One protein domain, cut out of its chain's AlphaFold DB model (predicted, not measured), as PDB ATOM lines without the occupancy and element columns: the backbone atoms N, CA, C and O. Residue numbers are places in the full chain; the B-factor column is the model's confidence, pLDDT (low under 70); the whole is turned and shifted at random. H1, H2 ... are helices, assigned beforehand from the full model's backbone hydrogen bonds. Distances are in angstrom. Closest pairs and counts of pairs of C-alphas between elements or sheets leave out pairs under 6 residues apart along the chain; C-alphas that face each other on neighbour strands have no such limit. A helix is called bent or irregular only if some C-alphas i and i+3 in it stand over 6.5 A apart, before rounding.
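AT A GLANCE: This is residues 46 to 153 of the 153 residues of an uncharacterized protein of Porphyromonadaceae bacterium (UniProt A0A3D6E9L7). A long straight helix, H2, is the spine of this model; H3 folds back along it as a helical hairpin, and the long helix H5 crosses it steeply, with residues 138 to 153, of which 138 to 151 belong to H5, sticking out free. Two small helices, H1 and H4, lie towards the end of H2 where it begins. The printed part has 108 residues, with five named helices in the order H1 H2 H3 H4 H5 and no named strand, and its class is all helix. The whole is loose, with a radius of gyration of the C-alphas of 18.2 A, and only just elongated, spanning 57 by 38 by 21 A.

HOW THE PARTS SIT: Start with H2, residues 54 to 88, the hub, which touches three other helices. With its residues 67 to 79 alone it touches H3, residues 97 to 108, at a shallow tilt of 23 degrees, opposite ways; look at the closest C-alphas, of Ala 71 and Ala 104, 5.0 A apart. H5, residues 122 to 151, touches H2 at a steep tilt of 59 degrees, the same way, H5 with its residues 126 to 134 alone and H2 with its residues 65 to 73 alone; the closest C-alphas, of Leu 69 and Ala 130, are 5.8 A apart. H4, residues 111 to 115, only just touches H2, with 3 pairs of C-alphas within 8 A, the closest those of Thr 61 and Val 114 at 6.1 A. H1, residues 46 to 51, is close to H2 but not clearly touching, with the C-alphas of Phe 49 and Lys 57 closest at 7.9 A. H3 and H5 are apart. Every O i to N i+4 pair is within hydrogen-bond range in H2, H3 and H4; H5 has 24 of 26, and H1 has 0 of 2, with 2 of 3 O i to N i+3 pairs within range.

IN THESE COORDINATES: Find C-alpha 54 at (18.006, -29.761, 2.868); from there H2 runs 51.6 A to C-alpha 88 at (49.591, 3.190, 27.004). H3 covers 16.6 A, H1 10.0 A and H4 6.1 A. H5 runs 42.7 A, to C-alpha 151 at (62.043, -10.553, 2.244), with a kink of 30 degrees near residue 129. H1 and H5 are irregular: C-alphas 47 and 50 are 7.0 A apart, and C-alphas 124 and 127 are 7.5 A apart.

THE WHOLE: The two C-alphas farthest apart are those of Gly 50 and Ile 153, at 60.1 A. The printed part has no cut, and no link is long. The mean pLDDT of the printed part is 79.2; look for values under 70 at residues 46 to 50, 110 to 127 and 150 to 153.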
ATOM      1  N   ARG A  46      11.414 -19.307  10.225       57.81
ATOM      2  CA  ARG A  46      10.556 -20.490  10.391       57.81
ATOM      3  C   ARG A  46       9.501 -20.633   9.288       57.81
ATOM      4  O   ARG A  46       9.241 -21.741   8.832       57.81
ATOM      5  N   ASP A  47       8.904 -19.532   8.845       62.22
ATOM      6  CA  ASP A  47       7.814 -19.544   7.868       62.22
ATOM      7  C   ASP A  47       8.334 -19.794   6.433       62.22
ATOM      8  O   ASP A  47       7.568 -20.174   5.550       62.22
ATOM      9  N   LEU A  48       9.651 -19.670   6.212       66.12
ATOM     10  CA  LEU A  48      10.345 -20.025   4.965       66.12
ATOM     11  C   LEU A  48      10.897 -21.464   4.979       66.12
ATOM     12  O   LEU A  48      11.285 -21.994   3.935       66.12
ATOM     13  N   PHE A  49      10.888 -22.142   6.130       65.69
ATOM     14  CA  PHE A  49      11.515 -23.456   6.312       65.69
ATOM     15  C   PHE A  49      10.919 -24.555   5.420       65.69
ATOM     16  O   PHE A  49      11.637 -25.453   4.976       65.69
ATOM     17  N   GLY A  50       9.616 -24.492   5.135       67.25
ATOM     18  CA  GLY A  50       8.943 -25.448   4.248       67.25
ATOM     19  C   GLY A  50       9.342 -25.317   2.775       67.25
ATOM     20  O   GLY A  50       9.161 -26.264   2.016       67.25
ATOM     21  N   SER A  51       9.894 -24.165   2.376       78.81
ATOM     22  CA  SER A  51      10.290 -23.881   0.989       78.81
ATOM     23  C   SER A  51      11.756 -24.168   0.668       78.81
ATOM     24  O   SER A  51      12.112 -24.183  -0.505       78.81
ATOM     25  N   LEU A  52      12.594 -24.404   1.682       79.69
ATOM     26  CA  LEU A  52      14.021 -24.666   1.501       79.69
ATOM     27  C   LEU A  52      14.301 -26.166   1.373       79.69
ATOM     28  O   LEU A  52      13.779 -26.984   2.140       79.69
ATOM     29  N   THR A  53      15.190 -26.516   0.450       84.38
ATOM     30  CA  THR A  53      15.796 -27.848   0.367       84.38
ATOM     31  C   THR A  53      16.713 -28.116   1.566       84.38
ATOM     32  O   THR A  53      17.125 -27.202   2.283       84.38
ATOM     33  N   THR A  54      17.068 -29.382   1.798       80.50
ATOM     34  CA  THR A  54      18.006 -29.761   2.868       80.50
ATOM     35  C   THR A  54      19.380 -29.103   2.702       80.50
ATOM     36  O   THR A  54      19.961 -28.653   3.683       80.50
ATOM     37  N   GLU A  55      19.878 -28.993   1.468       81.62
ATOM     38  CA  GLU A  55      21.169 -28.353   1.180       81.62
ATOM     39  C   GLU A  55      21.138 -26.847   1.479       81.62
ATOM     40  O   GLU A  55      22.063 -26.304   2.079       81.62
ATOM     41  N   GLU A  56      20.044 -26.169   1.124       81.38
ATOM     42  CA  GLU A  56      19.866 -24.744   1.422       81.38
ATOM     43  C   GLU A  56      19.764 -24.480   2.923       81.38
ATOM     44  O   GLU A  56      20.305 -23.482   3.396       81.38
ATOM     45  N   LYS A  57      19.123 -25.380   3.676       76.06
ATOM     46  CA  LYS A  57      19.080 -25.310   5.143       76.06
ATOM     47  C   LYS A  57      20.471 -25.450   5.740       76.06
ATOM     48  O   LYS A  57      20.862 -24.585   6.514       76.06
ATOM     49  N   GLN A  58      21.240 -26.456   5.316       76.50
ATOM     50  CA  GLN A  58      22.610 -26.644   5.796       76.50
ATOM     51  C   GLN A  58      23.474 -25.414   5.513       76.50
ATOM     52  O   GLN A  58      24.118 -24.876   6.407       76.50
ATOM     53  N   LYS A  59      23.430 -24.902   4.281       82.56
ATOM     54  CA  LYS A  59      24.191 -23.710   3.901       82.56
ATOM     55  C   LYS A  59      23.754 -22.466   4.678       82.56
ATOM     56  O   LYS A  59      24.590 -21.631   5.013       82.56
ATOM     57  N   ALA A  60      22.456 -22.307   4.938       77.81
ATOM     58  CA  ALA A  60      21.945 -21.204   5.746       77.81
ATOM     59  C   ALA A  60      22.442 -21.298   7.193       77.81
ATOM     60  O   ALA A  60      22.880 -20.281   7.737       77.81
ATOM     61  N   THR A  61      22.447 -22.501   7.777       76.25
ATOM     62  CA  THR A  61      23.052 -22.773   9.084       76.25
ATOM     63  C   THR A  61      24.534 -22.405   9.077       76.25
ATOM     64  O   THR A  61      24.939 -21.562   9.872       76.25
ATOM     65  N   ASP A  62      25.322 -22.908   8.122       78.94
ATOM     66  CA  ASP A  62      26.760 -22.619   8.011       78.94
ATOM     67  C   ASP A  62      27.051 -21.109   7.895       78.94
ATOM     68  O   ASP A  62      28.005 -20.589   8.479       78.94
ATOM     69  N   LEU A  63      26.221 -20.370   7.153       81.81
ATOM     70  CA  LEU A  63      26.350 -18.918   7.024       81.81
ATOM     71  C   LEU A  63      25.992 -18.189   8.322       81.81
ATOM     72  O   LEU A  63      26.692 -17.248   8.696       81.81
ATOM     73  N   CYS A  64      24.939 -18.614   9.023       76.75
ATOM     74  CA  CYS A  64      24.581 -18.057  10.328       76.75
ATOM     75  C   CYS A  64      25.701 -18.285  11.346       76.75
ATOM     76  O   CYS A  64      26.105 -17.349  12.039       76.75
ATOM     77  N   THR A  65      26.269 -19.490  11.348       76.50
ATOM     78  CA  THR A  65      27.472 -19.842  12.099       76.50
ATOM     79  C   THR A  65      28.617 -18.897  11.780       76.50
ATOM     80  O   THR A  65      29.201 -18.306  12.686       76.50
ATOM     81  N   GLY A  66      28.912 -18.691  10.494       81.81
ATOM     82  CA  GLY A  66      29.961 -17.775  10.053       81.81
ATOM     83  C   GLY A  66      29.754 -16.351  10.573       81.81
ATOM     84  O   GLY A  66      30.682 -15.760  11.119       81.81
ATOM     85  N   VAL A  67      28.535 -15.811  10.477       83.06
ATOM     86  CA  VAL A  67      28.217 -14.460  10.974       83.06
ATOM     87  C   VAL A  67      28.464 -14.338  12.478       83.06
ATOM     88  O   VAL A  67      29.035 -13.339  12.924       83.06
ATOM     89  N   MET A  68      28.070 -15.347  13.258       80.31
ATOM     90  CA  MET A  68      28.325 -15.365  14.696       80.31
ATOM     91  C   MET A  68      29.825 -15.433  14.998       80.31
ATOM     92  O   MET A  68      30.325 -14.621  15.775       80.31
ATOM     93  N   LEU A  69      30.554 -16.339  14.336       83.06
ATOM     94  CA  LEU A  69      32.002 -16.488  14.494       83.06
ATOM     95  C   LEU A  69      32.741 -15.185  14.176       83.06
ATOM     96  O   LEU A  69      33.613 -14.760  14.927       83.06
ATOM     97  N   TYR A  70      32.391 -14.511  13.080       86.56
ATOM     98  CA  TYR A  70      33.047 -13.261  12.698       86.56
ATOM     99  C   TYR A  70      32.792 -12.140  13.700       86.56
ATOM    100  O   TYR A  70      33.697 -11.350  13.972       86.56
ATOM    101  N   ALA A  71      31.583 -12.070  14.254       87.31
ATOM    102  CA  ALA A  71      31.251 -11.078  15.263       87.31
ATOM    103  C   ALA A  71      32.017 -11.318  16.573       87.31
ATOM    104  O   ALA A  71      32.529 -10.362  17.157       87.31
ATOM    105  N   ASP A  72      32.158 -12.578  16.989       84.81
ATOM    106  CA  ASP A  72      32.936 -12.953  18.173       84.81
ATOM    107  C   ASP A  72      34.436 -12.661  17.999       84.81
ATOM    108  O   ASP A  72      35.057 -12.004  18.838       84.81
ATOM    109  N   LEU A  73      35.012 -13.033  16.850       87.88
ATOM    110  CA  LEU A  73      36.409 -12.730  16.526       87.88
ATOM    111  C   LEU A  73      36.674 -11.221  16.461       87.88
ATOM    112  O   LEU A  73      37.711 -10.756  16.939       87.88
ATOM    113  N   LEU A  74      35.744 -10.451  15.888       89.75
ATOM    114  CA  LEU A  74      35.814  -8.990  15.853       89.75
ATOM    115  C   LEU A  74      35.808  -8.412  17.272       89.75
ATOM    116  O   LEU A  74      36.633  -7.550  17.582       89.75
ATOM    117  N   GLN A  75      34.905  -8.892  18.129       90.06
ATOM    118  CA  GLN A  75      34.824  -8.458  19.519       90.06
ATOM    119  C   GLN A  75      36.103  -8.785  20.286       90.06
ATOM    120  O   GLN A  75      36.670  -7.895  20.918       90.06
ATOM    121  N   SER A  76      36.593 -10.017  20.175       89.94
ATOM    122  CA  SER A  76      37.832 -10.460  20.816       89.94
ATOM    123  C   SER A  76      39.031  -9.611  20.384       89.94
ATOM    124  O   SER A  76      39.753  -9.078  21.226       89.94
ATOM    125  N   ALA A  77      39.200  -9.377  19.079       89.69
ATOM    126  CA  ALA A  77      40.282  -8.539  18.563       89.69
ATOM    127  C   ALA A  77      40.179  -7.073  19.026       89.69
ATOM    128  O   ALA A  77      41.193  -6.444  19.337       89.69
ATOM    129  N   ALA A  78      38.965  -6.517  19.087       91.19
ATOM    130  CA  ALA A  78      38.737  -5.162  19.583       91.19
ATOM    131  C   ALA A  78      39.056  -5.031  21.080       91.19
ATOM    132  O   ALA A  78      39.607  -4.009  21.494       91.19
ATOM    133  N   VAL A  79      38.739  -6.053  21.884       92.69
ATOM    134  CA  VAL A  79      39.079  -6.110  23.315       92.69
ATOM    135  C   VAL A  79      40.593  -6.157  23.506       92.69
ATOM    136  O   VAL A  79      41.122  -5.313  24.232       92.69
ATOM    137  N   ASP A  80      41.290  -7.047  22.794       92.50
ATOM    138  CA  ASP A  80      42.755  -7.144  22.837       92.50
ATOM    139  C   ASP A  80      43.411  -5.799  22.462       92.50
ATOM    140  O   ASP A  80      44.337  -5.322  23.126       92.50
ATOM    141  N   LEU A  81      42.904  -5.131  21.419       91.31
ATOM    142  CA  LEU A  81      43.405  -3.822  20.993       91.31
ATOM    143  C   LEU A  81      43.145  -2.728  22.038       91.31
ATOM    144  O   LEU A  81      44.034  -1.924  22.324       91.31
ATOM    145  N   GLN A  82      41.942  -2.685  22.613       91.69
ATOM    146  CA  GLN A  82      41.599  -1.741  23.675       91.69
ATOM    147  C   GLN A  82      42.489  -1.936  24.905       91.69
ATOM    148  O   GLN A  82      42.867  -0.951  25.538       91.69
ATOM    149  N   GLU A  83      42.843  -3.177  25.242       93.00
ATOM    150  CA  GLU A  83      43.766  -3.459  26.338       93.00
ATOM    151  C   GLU A  83      45.161  -2.887  26.051       93.00
ATOM    152  O   GLU A  83      45.740  -2.216  26.907       93.00
ATOM    153  N   ILE A  84      45.680  -3.072  24.832       92.81
ATOM    154  CA  ILE A  84      46.964  -2.487  24.412       92.81
ATOM    155  C   ILE A  84      46.928  -0.954  24.511       92.81
ATOM    156  O   ILE A  84      47.870  -0.356  25.031       92.81
ATOM    157  N   ILE A  85      45.843  -0.317  24.058       90.88
ATOM    158  CA  ILE A  85      45.663   1.142  24.130       90.88
ATOM    159  C   ILE A  85      45.598   1.616  25.589       90.88
ATOM    160  O   ILE A  85      46.306   2.552  25.954       90.88
ATOM    161  N   HIS A  86      44.817   0.945  26.441       92.56
ATOM    162  CA  HIS A  86      44.699   1.296  27.860       92.56
ATOM    163  C   HIS A  86      46.016   1.156  28.630       92.56
ATOM    164  O   HIS A  86      46.256   1.910  29.569       92.56
ATOM    165  N   ARG A  87      46.884   0.208  28.246       92.94
ATOM    166  CA  ARG A  87      48.229   0.090  28.832       92.94
ATOM    167  C   ARG A  87      49.109   1.303  28.510       92.94
ATOM    168  O   ARG A  87      49.993   1.615  29.301       92.94
ATOM    169  N   ALA A  88      48.887   1.963  27.371       92.75
ATOM    170  CA  ALA A  88      49.591   3.190  27.004       92.75
ATOM    171  C   ALA A  88      48.963   4.437  27.653       92.75
ATOM    172  O   ALA A  88      49.692   5.308  28.121       92.75
ATOM    173  N   ASP A  89      47.631   4.506  27.711       92.12
ATOM    174  CA  ASP A  89      46.875   5.566  28.383       92.12
ATOM    175  C   ASP A  89      45.550   5.006  28.941       92.12
ATOM    176  O   ASP A  89      44.645   4.688  28.162       92.12
ATOM    177  N   PRO A  90      45.379   4.927  30.276       91.81
ATOM    178  CA  PRO A  90      44.159   4.404  30.896       91.81
ATOM    179  C   PRO A  90      42.876   5.180  30.565       91.81
ATOM    180  O   PRO A  90      41.779   4.673  30.796       91.81
ATOM    181  N   SER A  91      42.985   6.412  30.064       91.75
ATOM    182  CA  SER A  91      41.844   7.236  29.653       91.75
ATOM    183  C   SER A  91      41.447   7.040  28.185       91.75
ATOM    184  O   SER A  91      40.329   7.395  27.797       91.75
ATOM    185  N   ALA A  92      42.331   6.457  27.371       88.88
ATOM    186  CA  ALA A  92      42.125   6.302  25.941       88.88
ATOM    187  C   ALA A  92      41.125   5.182  25.628       88.88
ATOM    188  O   ALA A  92      41.265   4.038  26.054       88.88
ATOM    189  N   ARG A  93      40.117   5.501  24.813       85.06
ATOM    190  CA  ARG A  93      39.074   4.556  24.398       85.06
ATOM    191  C   ARG A  93      39.105   4.328  22.897       85.06
ATOM    192  O   ARG A  93      39.198   5.269  22.113       85.06
ATOM    193  N   LEU A  94      38.949   3.074  22.505       84.75
ATOM    194  CA  LEU A  94      38.685   2.669  21.140       84.75
ATOM    195  C   LEU A  94      37.264   3.114  20.779       84.75
ATOM    196  O   LEU A  94      36.286   2.553  21.269       84.75
ATOM    197  N   LEU A  95      37.154   4.129  19.919       85.12
ATOM    198  CA  LEU A  95      35.873   4.745  19.540       85.12
ATOM    199  C   LEU A  95      34.846   3.731  19.009       85.12
ATOM    200  O   LEU A  95      33.658   3.865  19.271       85.12
ATOM    201  N   LEU A  96      35.325   2.696  18.319       84.38
ATOM    202  CA  LEU A  96      34.516   1.666  17.660       84.38
ATOM    203  C   LEU A  96      34.004   0.583  18.628       84.38
ATOM    204  O   LEU A  96      33.282  -0.320  18.215       84.38
ATOM    205  N   MET A  97      34.404   0.615  19.904       86.75
ATOM    206  CA  MET A  97      34.101  -0.459  20.855       86.75
ATOM    207  C   MET A  97      32.592  -0.634  21.082       86.75
ATOM    208  O   MET A  97      32.117  -1.758  21.234       86.75
ATOM    209  N   GLU A  98      31.825   0.457  21.092       85.94
ATOM    210  CA  GLU A  98      30.368   0.381  21.261       85.94
ATOM    211  C   GLU A  98      29.682  -0.229  20.032       85.94
ATOM    212  O   GLU A  98      28.818  -1.094  20.188       85.94
ATOM    213  N   ASP A  99      30.138   0.112  18.823       87.06
ATOM    214  CA  ASP A  99      29.644  -0.492  17.581       87.06
ATOM    215  C   ASP A  99      29.954  -1.995  17.543       87.06
ATOM    216  O   ASP A  99      29.093  -2.807  17.211       87.06
ATOM    217  N   VAL A 100      31.163  -2.392  17.954       86.06
ATOM    218  CA  VAL A 100      31.575  -3.803  18.018       86.06
ATOM    219  C   VAL A 100      30.707  -4.599  18.996       86.06
ATOM    220  O   VAL A 100      30.228  -5.681  18.652       86.06
ATOM    221  N   LYS A 101      30.433  -4.057  20.190       85.56
ATOM    222  CA  LYS A 101      29.510  -4.688  21.150       85.56
ATOM    223  C   LYS A 101      28.098  -4.803  20.583       85.56
ATOM    224  O   LYS A 101      27.423  -5.807  20.812       85.56
ATOM    225  N   GLN A 102      27.637  -3.782  19.858       87.19
ATOM    226  CA  GLN A 102      26.327  -3.808  19.219       87.19
ATOM    227  C   GLN A 102      26.262  -4.888  18.135       87.19
ATOM    228  O   GLN A 102      25.297  -5.649  18.119       87.19
ATOM    229  N   ILE A 103      27.288  -5.004  17.288       85.00
ATOM    230  CA  ILE A 103      27.393  -6.047  16.259       85.00
ATOM    231  C   ILE A 103      27.344  -7.431  16.904       85.00
ATOM    232  O   ILE A 103      26.490  -8.229  16.536       85.00
ATOM    233  N   ALA A 104      28.178  -7.699  17.911       84.19
ATOM    234  CA  ALA A 104      28.187  -8.991  18.597       84.19
ATOM    235  C   ALA A 104      26.828  -9.332  19.225       84.19
ATOM    236  O   ALA A 104      26.315 -10.441  19.070       84.19
ATOM    237  N   ARG A 105      26.178  -8.354  19.867       82.31
ATOM    238  CA  ARG A 105      24.834  -8.532  20.428       82.31
ATOM    239  C   ARG A 105      23.791  -8.842  19.353       82.31
ATOM    240  O   ARG A 105      22.935  -9.694  19.574       82.31
ATOM    241  N   LEU A 106      23.823  -8.131  18.226       82.12
ATOM    242  CA  LEU A 106      22.890  -8.350  17.122       82.12
ATOM    243  C   LEU A 106      23.122  -9.714  16.467       82.12
ATOM    244  O   LEU A 106      22.152 -10.425  16.215       82.12
ATOM    245  N   SER A 107      24.379 -10.114  16.282       79.62
ATOM    246  CA  SER A 107      24.744 -11.428  15.752       79.62
ATOM    247  C   SER A 107      24.330 -12.565  16.683       79.62
ATOM    248  O   SER A 107      23.821 -13.570  16.208       79.62
ATOM    249  N   ASN A 108      24.417 -12.401  18.005       71.38
ATOM    250  CA  ASN A 108      23.921 -13.408  18.952       71.38
ATOM    251  C   ASN A 108      22.401 -13.619  18.870       71.38
ATOM    252  O   ASN A 108      21.910 -14.692  19.208       71.38
ATOM    253  N   ASN A 109      21.629 -12.646  18.371       71.06
ATOM    254  CA  ASN A 109      20.202 -12.871  18.123       71.06
ATOM    255  C   ASN A 109      19.955 -13.837  16.950       71.06
ATOM    256  O   ASN A 109      18.864 -14.402  16.870       71.06
ATOM    257  N   ILE A 110      20.945 -14.057  16.074       69.75
ATOM    258  CA  ILE A 110      20.877 -15.027  14.970       69.75
ATOM    259  C   ILE A 110      20.841 -16.464  15.505       69.75
ATOM    260  O   ILE A 110      20.256 -17.312  14.842       69.75
ATOM    261  N   VAL A 111      21.318 -16.731  16.731       63.03
ATOM    262  CA  VAL A 111      21.168 -18.040  17.404       63.03
ATOM    263  C   VAL A 111      19.714 -18.508  17.382       63.03
ATOM    264  O   VAL A 111      19.439 -19.644  17.030       63.03
ATOM    265  N   ARG A 112      18.759 -17.598  17.615       63.16
ATOM    266  CA  ARG A 112      17.323 -17.921  17.561       63.16
ATOM    267  C   ARG A 112      16.849 -18.340  16.168       63.16
ATOM    268  O   ARG A 112      15.852 -19.044  16.051       63.16
ATOM    269  N   ASN A 113      17.528 -17.879  15.118       62.41
ATOM    270  CA  ASN A 113      17.270 -18.308  13.746       62.41
ATOM    271  C   ASN A 113      17.933 -19.661  13.455       62.41
ATOM    272  O   ASN A 113      17.353 -20.443  12.711       62.41
ATOM    273  N   VAL A 114      19.098 -19.954  14.051       60.44
ATOM    274  CA  VAL A 114      19.755 -21.271  13.962       60.44
ATOM    275  C   VAL A 114      18.960 -22.348  14.693       60.44
ATOM    276  O   VAL A 114      18.675 -23.387  14.105       60.44
ATOM    277  N   ASP A 115      18.461 -22.052  15.892       61.75
ATOM    278  CA  ASP A 115      17.523 -22.923  16.614       61.75
ATOM    279  C   ASP A 115      16.259 -23.196  15.776       61.75
ATOM    280  O   ASP A 115      15.702 -24.293  15.791       61.75
ATOM    281  N   ALA A 116      15.811 -22.213  14.984       59.75
ATOM    282  CA  ALA A 116      14.686 -22.378  14.063       59.75
ATOM    283  C   ALA A 116      15.007 -23.267  12.843       59.75
ATOM    284  O   ALA A 116      14.074 -23.739  12.191       59.75
ATOM    285  N   PHE A 117      16.286 -23.527  12.545       62.91
ATOM    286  CA  PHE A 117      16.712 -24.562  11.598       62.91
ATOM    287  C   PHE A 117      16.762 -25.970  12.231       62.91
ATOM    288  O   PHE A 117      17.022 -26.926  11.501       62.91
ATOM    289  N   HIS A 118      16.415 -26.118  13.524       59.66
ATOM    290  CA  HIS A 118      16.399 -27.380  14.283       59.66
ATOM    291  C   HIS A 118      17.765 -28.082  14.374       59.66
ATOM    292  O   HIS A 118      17.840 -29.310  14.324       59.66
ATOM    293  N   ASP A 119      18.841 -27.305  14.502       63.34
ATOM    294  CA  ASP A 119      20.194 -27.826  14.707       63.34
ATOM    295  C   ASP A 119      20.601 -27.709  16.190       63.34
ATOM    296  O   ASP A 119      21.267 -26.762  16.608       63.34
ATOM    297  N   ASP A 120      20.148 -28.668  17.003       58.69
ATOM    298  CA  ASP A 120      20.401 -28.700  18.452       58.69
ATOM    299  C   ASP A 120      21.880 -29.006  18.796       58.69
ATOM    300  O   ASP A 120      22.349 -28.704  19.896       58.69
ATOM    301  N   GLU A 121      22.638 -29.598  17.866       59.47
ATOM    302  CA  GLU A 121      24.055 -29.964  18.039       59.47
ATOM    303  C   GLU A 121      24.980 -28.738  17.893       59.47
ATOM    304  O   GLU A 121      26.061 -28.659  18.490       59.47
ATOM    305  N   PHE A 122      24.510 -27.723  17.167       60.78
ATOM    306  CA  PHE A 122      25.238 -26.494  16.891       60.78
ATOM    307  C   PHE A 122      25.530 -25.642  18.135       60.78
ATOM    308  O   PHE A 122      26.674 -25.236  18.363       60.78
ATOM    309  N   SER A 123      24.524 -25.382  18.981       57.94
ATOM    310  CA  SER A 123      24.714 -24.512  20.153       57.94
ATOM    311  C   SER A 123      25.742 -25.079  21.141       57.94
ATOM    312  O   SER A 123      26.330 -24.312  21.906       57.94
ATOM    313  N   ALA A 124      25.956 -26.398  21.143       61.91
ATOM    314  CA  ALA A 124      26.901 -27.065  22.030       61.91
ATOM    315  C   ALA A 124      28.357 -26.971  21.542       61.91
ATOM    316  O   ALA A 124      29.270 -26.976  22.362       61.91
ATOM    317  N   THR A 125      28.579 -26.868  20.229       67.88
ATOM    318  CA  THR A 125      29.914 -26.956  19.605       67.88
ATOM    319  C   THR A 125      30.456 -25.610  19.120       67.88
ATOM    320  O   THR A 125      31.629 -25.499  18.762       67.88
ATOM    321  N   PHE A 126      29.631 -24.558  19.147       69.06
ATOM    322  CA  PHE A 126      29.991 -23.229  18.653       69.06
ATOM    323  C   PHE A 126      31.241 -22.630  19.320       69.06
ATOM    324  O   PHE A 126      32.088 -22.071  18.626       69.06
ATOM    325  N   GLY A 127      31.371 -22.753  20.646       66.38
ATOM    326  CA  GLY A 127      32.524 -22.216  21.381       66.38
ATOM    327  C   GLY A 127      33.842 -22.855  20.939       66.38
ATOM    328  O   GLY A 127      34.786 -22.151  20.585       66.38
ATOM    329  N   ASP A 128      33.865 -24.186  20.848       76.38
ATOM    330  CA  ASP A 128      35.037 -24.943  20.394       76.38
ATOM    331  C   ASP A 128      35.403 -24.602  18.939       76.38
ATOM    332  O   ASP A 128      36.582 -24.484  18.585       76.38
ATOM    333  N   LEU A 129      34.394 -24.401  18.085       79.19
ATOM    334  CA  LEU A 129      34.595 -23.966  16.706       79.19
ATOM    335  C   LEU A 129      35.191 -22.551  16.637       79.19
ATOM    336  O   LEU A 129      36.107 -22.314  15.846       79.19
ATOM    337  N   ALA A 130      34.706 -21.623  17.463       75.06
ATOM    338  CA  ALA A 130      35.221 -20.259  17.531       75.06
ATOM    339  C   ALA A 130      36.694 -20.227  17.937       75.06
ATOM    340  O   ALA A 130      37.508 -19.617  17.235       75.06
ATOM    341  N   ASP A 131      37.057 -20.967  18.982       77.25
ATOM    342  CA  ASP A 131      38.439 -21.082  19.443       77.25
ATOM    343  C   ASP A 131      39.356 -21.676  18.364       77.25
ATOM    344  O   ASP A 131      40.448 -21.153  18.096       77.25
ATOM    345  N   LEU A 132      38.903 -22.732  17.679       86.69
ATOM    346  CA  LEU A 132      39.652 -23.359  16.592       86.69
ATOM    347  C   LEU A 132      39.891 -22.388  15.426       86.69
ATOM    348  O   LEU A 132      41.002 -22.318  14.885       86.69
ATOM    349  N   VAL A 133      38.869 -21.633  15.020       85.00
ATOM    350  CA  VAL A 133      38.991 -20.643  13.941       85.00
ATOM    351  C   VAL A 133      39.901 -19.492  14.371       85.00
ATOM    352  O   VAL A 133      40.798 -19.119  13.610       85.00
ATOM    353  N   ALA A 134      39.747 -18.971  15.591       82.06
ATOM    354  CA  ALA A 134      40.586 -17.902  16.133       82.06
ATOM    355  C   ALA A 134      42.073 -18.282  16.106       82.06
ATOM    356  O   ALA A 134      42.925 -17.498  15.665       82.06
ATOM    357  N   LEU A 135      42.390 -19.507  16.532       86.12
ATOM    358  CA  LEU A 135      43.748 -20.040  16.518       86.12
ATOM    359  C   LEU A 135      44.310 -20.117  15.093       86.12
ATOM    360  O   LEU A 135      45.433 -19.674  14.840       86.12
ATOM    361  N   ASN A 136      43.525 -20.634  14.147       88.81
ATOM    362  CA  ASN A 136      43.946 -20.755  12.752       88.81
ATOM    363  C   ASN A 136      44.172 -19.392  12.088       88.81
ATOM    364  O   ASN A 136      45.180 -19.207  11.403       88.81
ATOM    365  N   VAL A 137      43.302 -18.411  12.339       86.94
ATOM    366  CA  VAL A 137      43.477 -17.037  11.843       86.94
ATOM    367  C   VAL A 137      44.782 -16.434  12.368       86.94
ATOM    368  O   VAL A 137      45.572 -15.902  11.585       86.94
ATOM    369  N   ARG A 138      45.064 -16.567  13.672       84.50
ATOM    370  CA  ARG A 138      46.330 -16.101  14.266       84.50
ATOM    371  C   ARG A 138      47.537 -16.772  13.611       84.50
ATOM    372  O   ARG A 138      48.488 -16.079  13.248       84.50
ATOM    373  N   ASN A 139      47.489 -18.088  13.406       87.19
ATOM    374  CA  ASN A 139      48.564 -18.838  12.753       87.19
ATOM    375  C   ASN A 139      48.844 -18.324  11.334       87.19
ATOM    376  O   ASN A 139      50.000 -18.055  11.008       87.19
ATOM    377  N   ILE A 140      47.803 -18.107  10.525       91.19
ATOM    378  CA  ILE A 140      47.935 -17.557   9.167       91.19
ATOM    379  C   ILE A 140      48.596 -16.173   9.205       91.19
ATOM    380  O   ILE A 140      49.563 -15.931   8.479       91.19
ATOM    381  N   ILE A 141      48.137 -15.284  10.093       86.75
ATOM    382  CA  ILE A 141      48.717 -13.940  10.256       86.75
ATOM    383  C   ILE A 141      50.206 -14.025  10.616       86.75
ATOM    384  O   ILE A 141      51.025 -13.297  10.048       86.75
ATOM    385  N   TYR A 142      50.582 -14.910  11.544       87.25
ATOM    386  CA  TYR A 142      51.983 -15.098  11.924       87.25
ATOM    387  C   TYR A 142      52.831 -15.624  10.769       87.25
ATOM    388  O   TYR A 142      53.935 -15.116  10.543       87.25
ATOM    389  N   THR A 143      52.326 -16.608  10.025       90.56
ATOM    390  CA  THR A 143      53.017 -17.169   8.863       90.56
ATOM    391  C   THR A 143      53.263 -16.109   7.789       90.56
ATOM    392  O   THR A 143      54.386 -16.012   7.292       90.56
ATOM    393  N   GLU A 144      52.270 -15.278   7.464       87.69
ATOM    394  CA  GLU A 144      52.433 -14.214   6.464       87.69
ATOM    395  C   GLU A 144      53.421 -13.135   6.924       87.69
ATOM    396  O   GLU A 144      54.365 -12.811   6.199       87.69
ATOM    397  N   ARG A 145      53.325 -12.672   8.178       85.12
ATOM    398  CA  ARG A 145      54.301 -11.720   8.743       85.12
ATOM    399  C   ARG A 145      55.729 -12.269   8.736       85.12
ATOM    400  O   ARG A 145      56.686 -11.523   8.524       85.12
ATOM    401  N   ALA A 146      55.903 -13.568   8.978       83.06
ATOM    402  CA  ALA A 146      57.215 -14.206   8.931       83.06
ATOM    403  C   ALA A 146      57.789 -14.247   7.505       83.06
ATOM    404  O   ALA A 146      58.994 -14.050   7.330       83.06
ATOM    405  N   LYS A 147      56.948 -14.462   6.483       86.38
ATOM    406  CA  LYS A 147      57.363 -14.387   5.071       86.38
ATOM    407  C   LYS A 147      57.816 -12.978   4.698       86.38
ATOM    408  O   LYS A 147      58.845 -12.839   4.044       86.38
ATOM    409  N   GLU A 148      57.093 -11.948   5.130       75.00
ATOM    410  CA  GLU A 148      57.459 -10.549   4.869       75.00
ATOM    411  C   GLU A 148      58.799 -10.175   5.510       75.00
ATOM    412  O   GLU A 148      59.667  -9.624   4.834       75.00
ATOM    413  N   LYS A 149      59.028 -10.559   6.773       71.31
ATOM    414  CA  LYS A 149      60.312 -10.313   7.453       71.31
ATOM    415  C   LYS A 149      61.503 -10.956   6.743       71.31
ATOM    416  O   LYS A 149      62.575 -10.369   6.727       71.31
ATOM    417  N   ARG A 150      61.325 -12.134   6.134       68.81
ATOM    418  CA  ARG A 150      62.381 -12.820   5.365       68.81
ATOM    419  C   ARG A 150      62.694 -12.164   4.018       68.81
ATOM    420  O   ARG A 150      63.745 -12.452   3.472       68.81
ATOM    421  N   LYS A 151      61.801 -11.327   3.477       68.06
ATOM    422  CA  LYS A 151      62.043 -10.553   2.244       68.06
ATOM    423  C   LYS A 151      62.765  -9.226   2.503       68.06
ATOM    424  O   LYS A 151      63.243  -8.611   1.559       68.06
ATOM    425  N   ALA A 152      62.774  -8.765   3.752       57.12
ATOM    426  CA  ALA A 152      63.380  -7.502   4.169       57.12
ATOM    427  C   ALA A 152      64.840  -7.649   4.650       57.12
ATOM    428  O   ALA A 152      65.436  -6.661   5.075       57.12
ATOM    429  N   ILE A 153      65.383  -8.871   4.610       52.06
ATOM    430  CA  ILE A 153      66.780  -9.237   4.901       52.06
ATOM    431  C   ILE A 153      67.414  -9.659   3.579       52.06
ATOM    432  O   ILE A 153      68.573  -9.262   3.336       52.06
TER     433      ILE A 153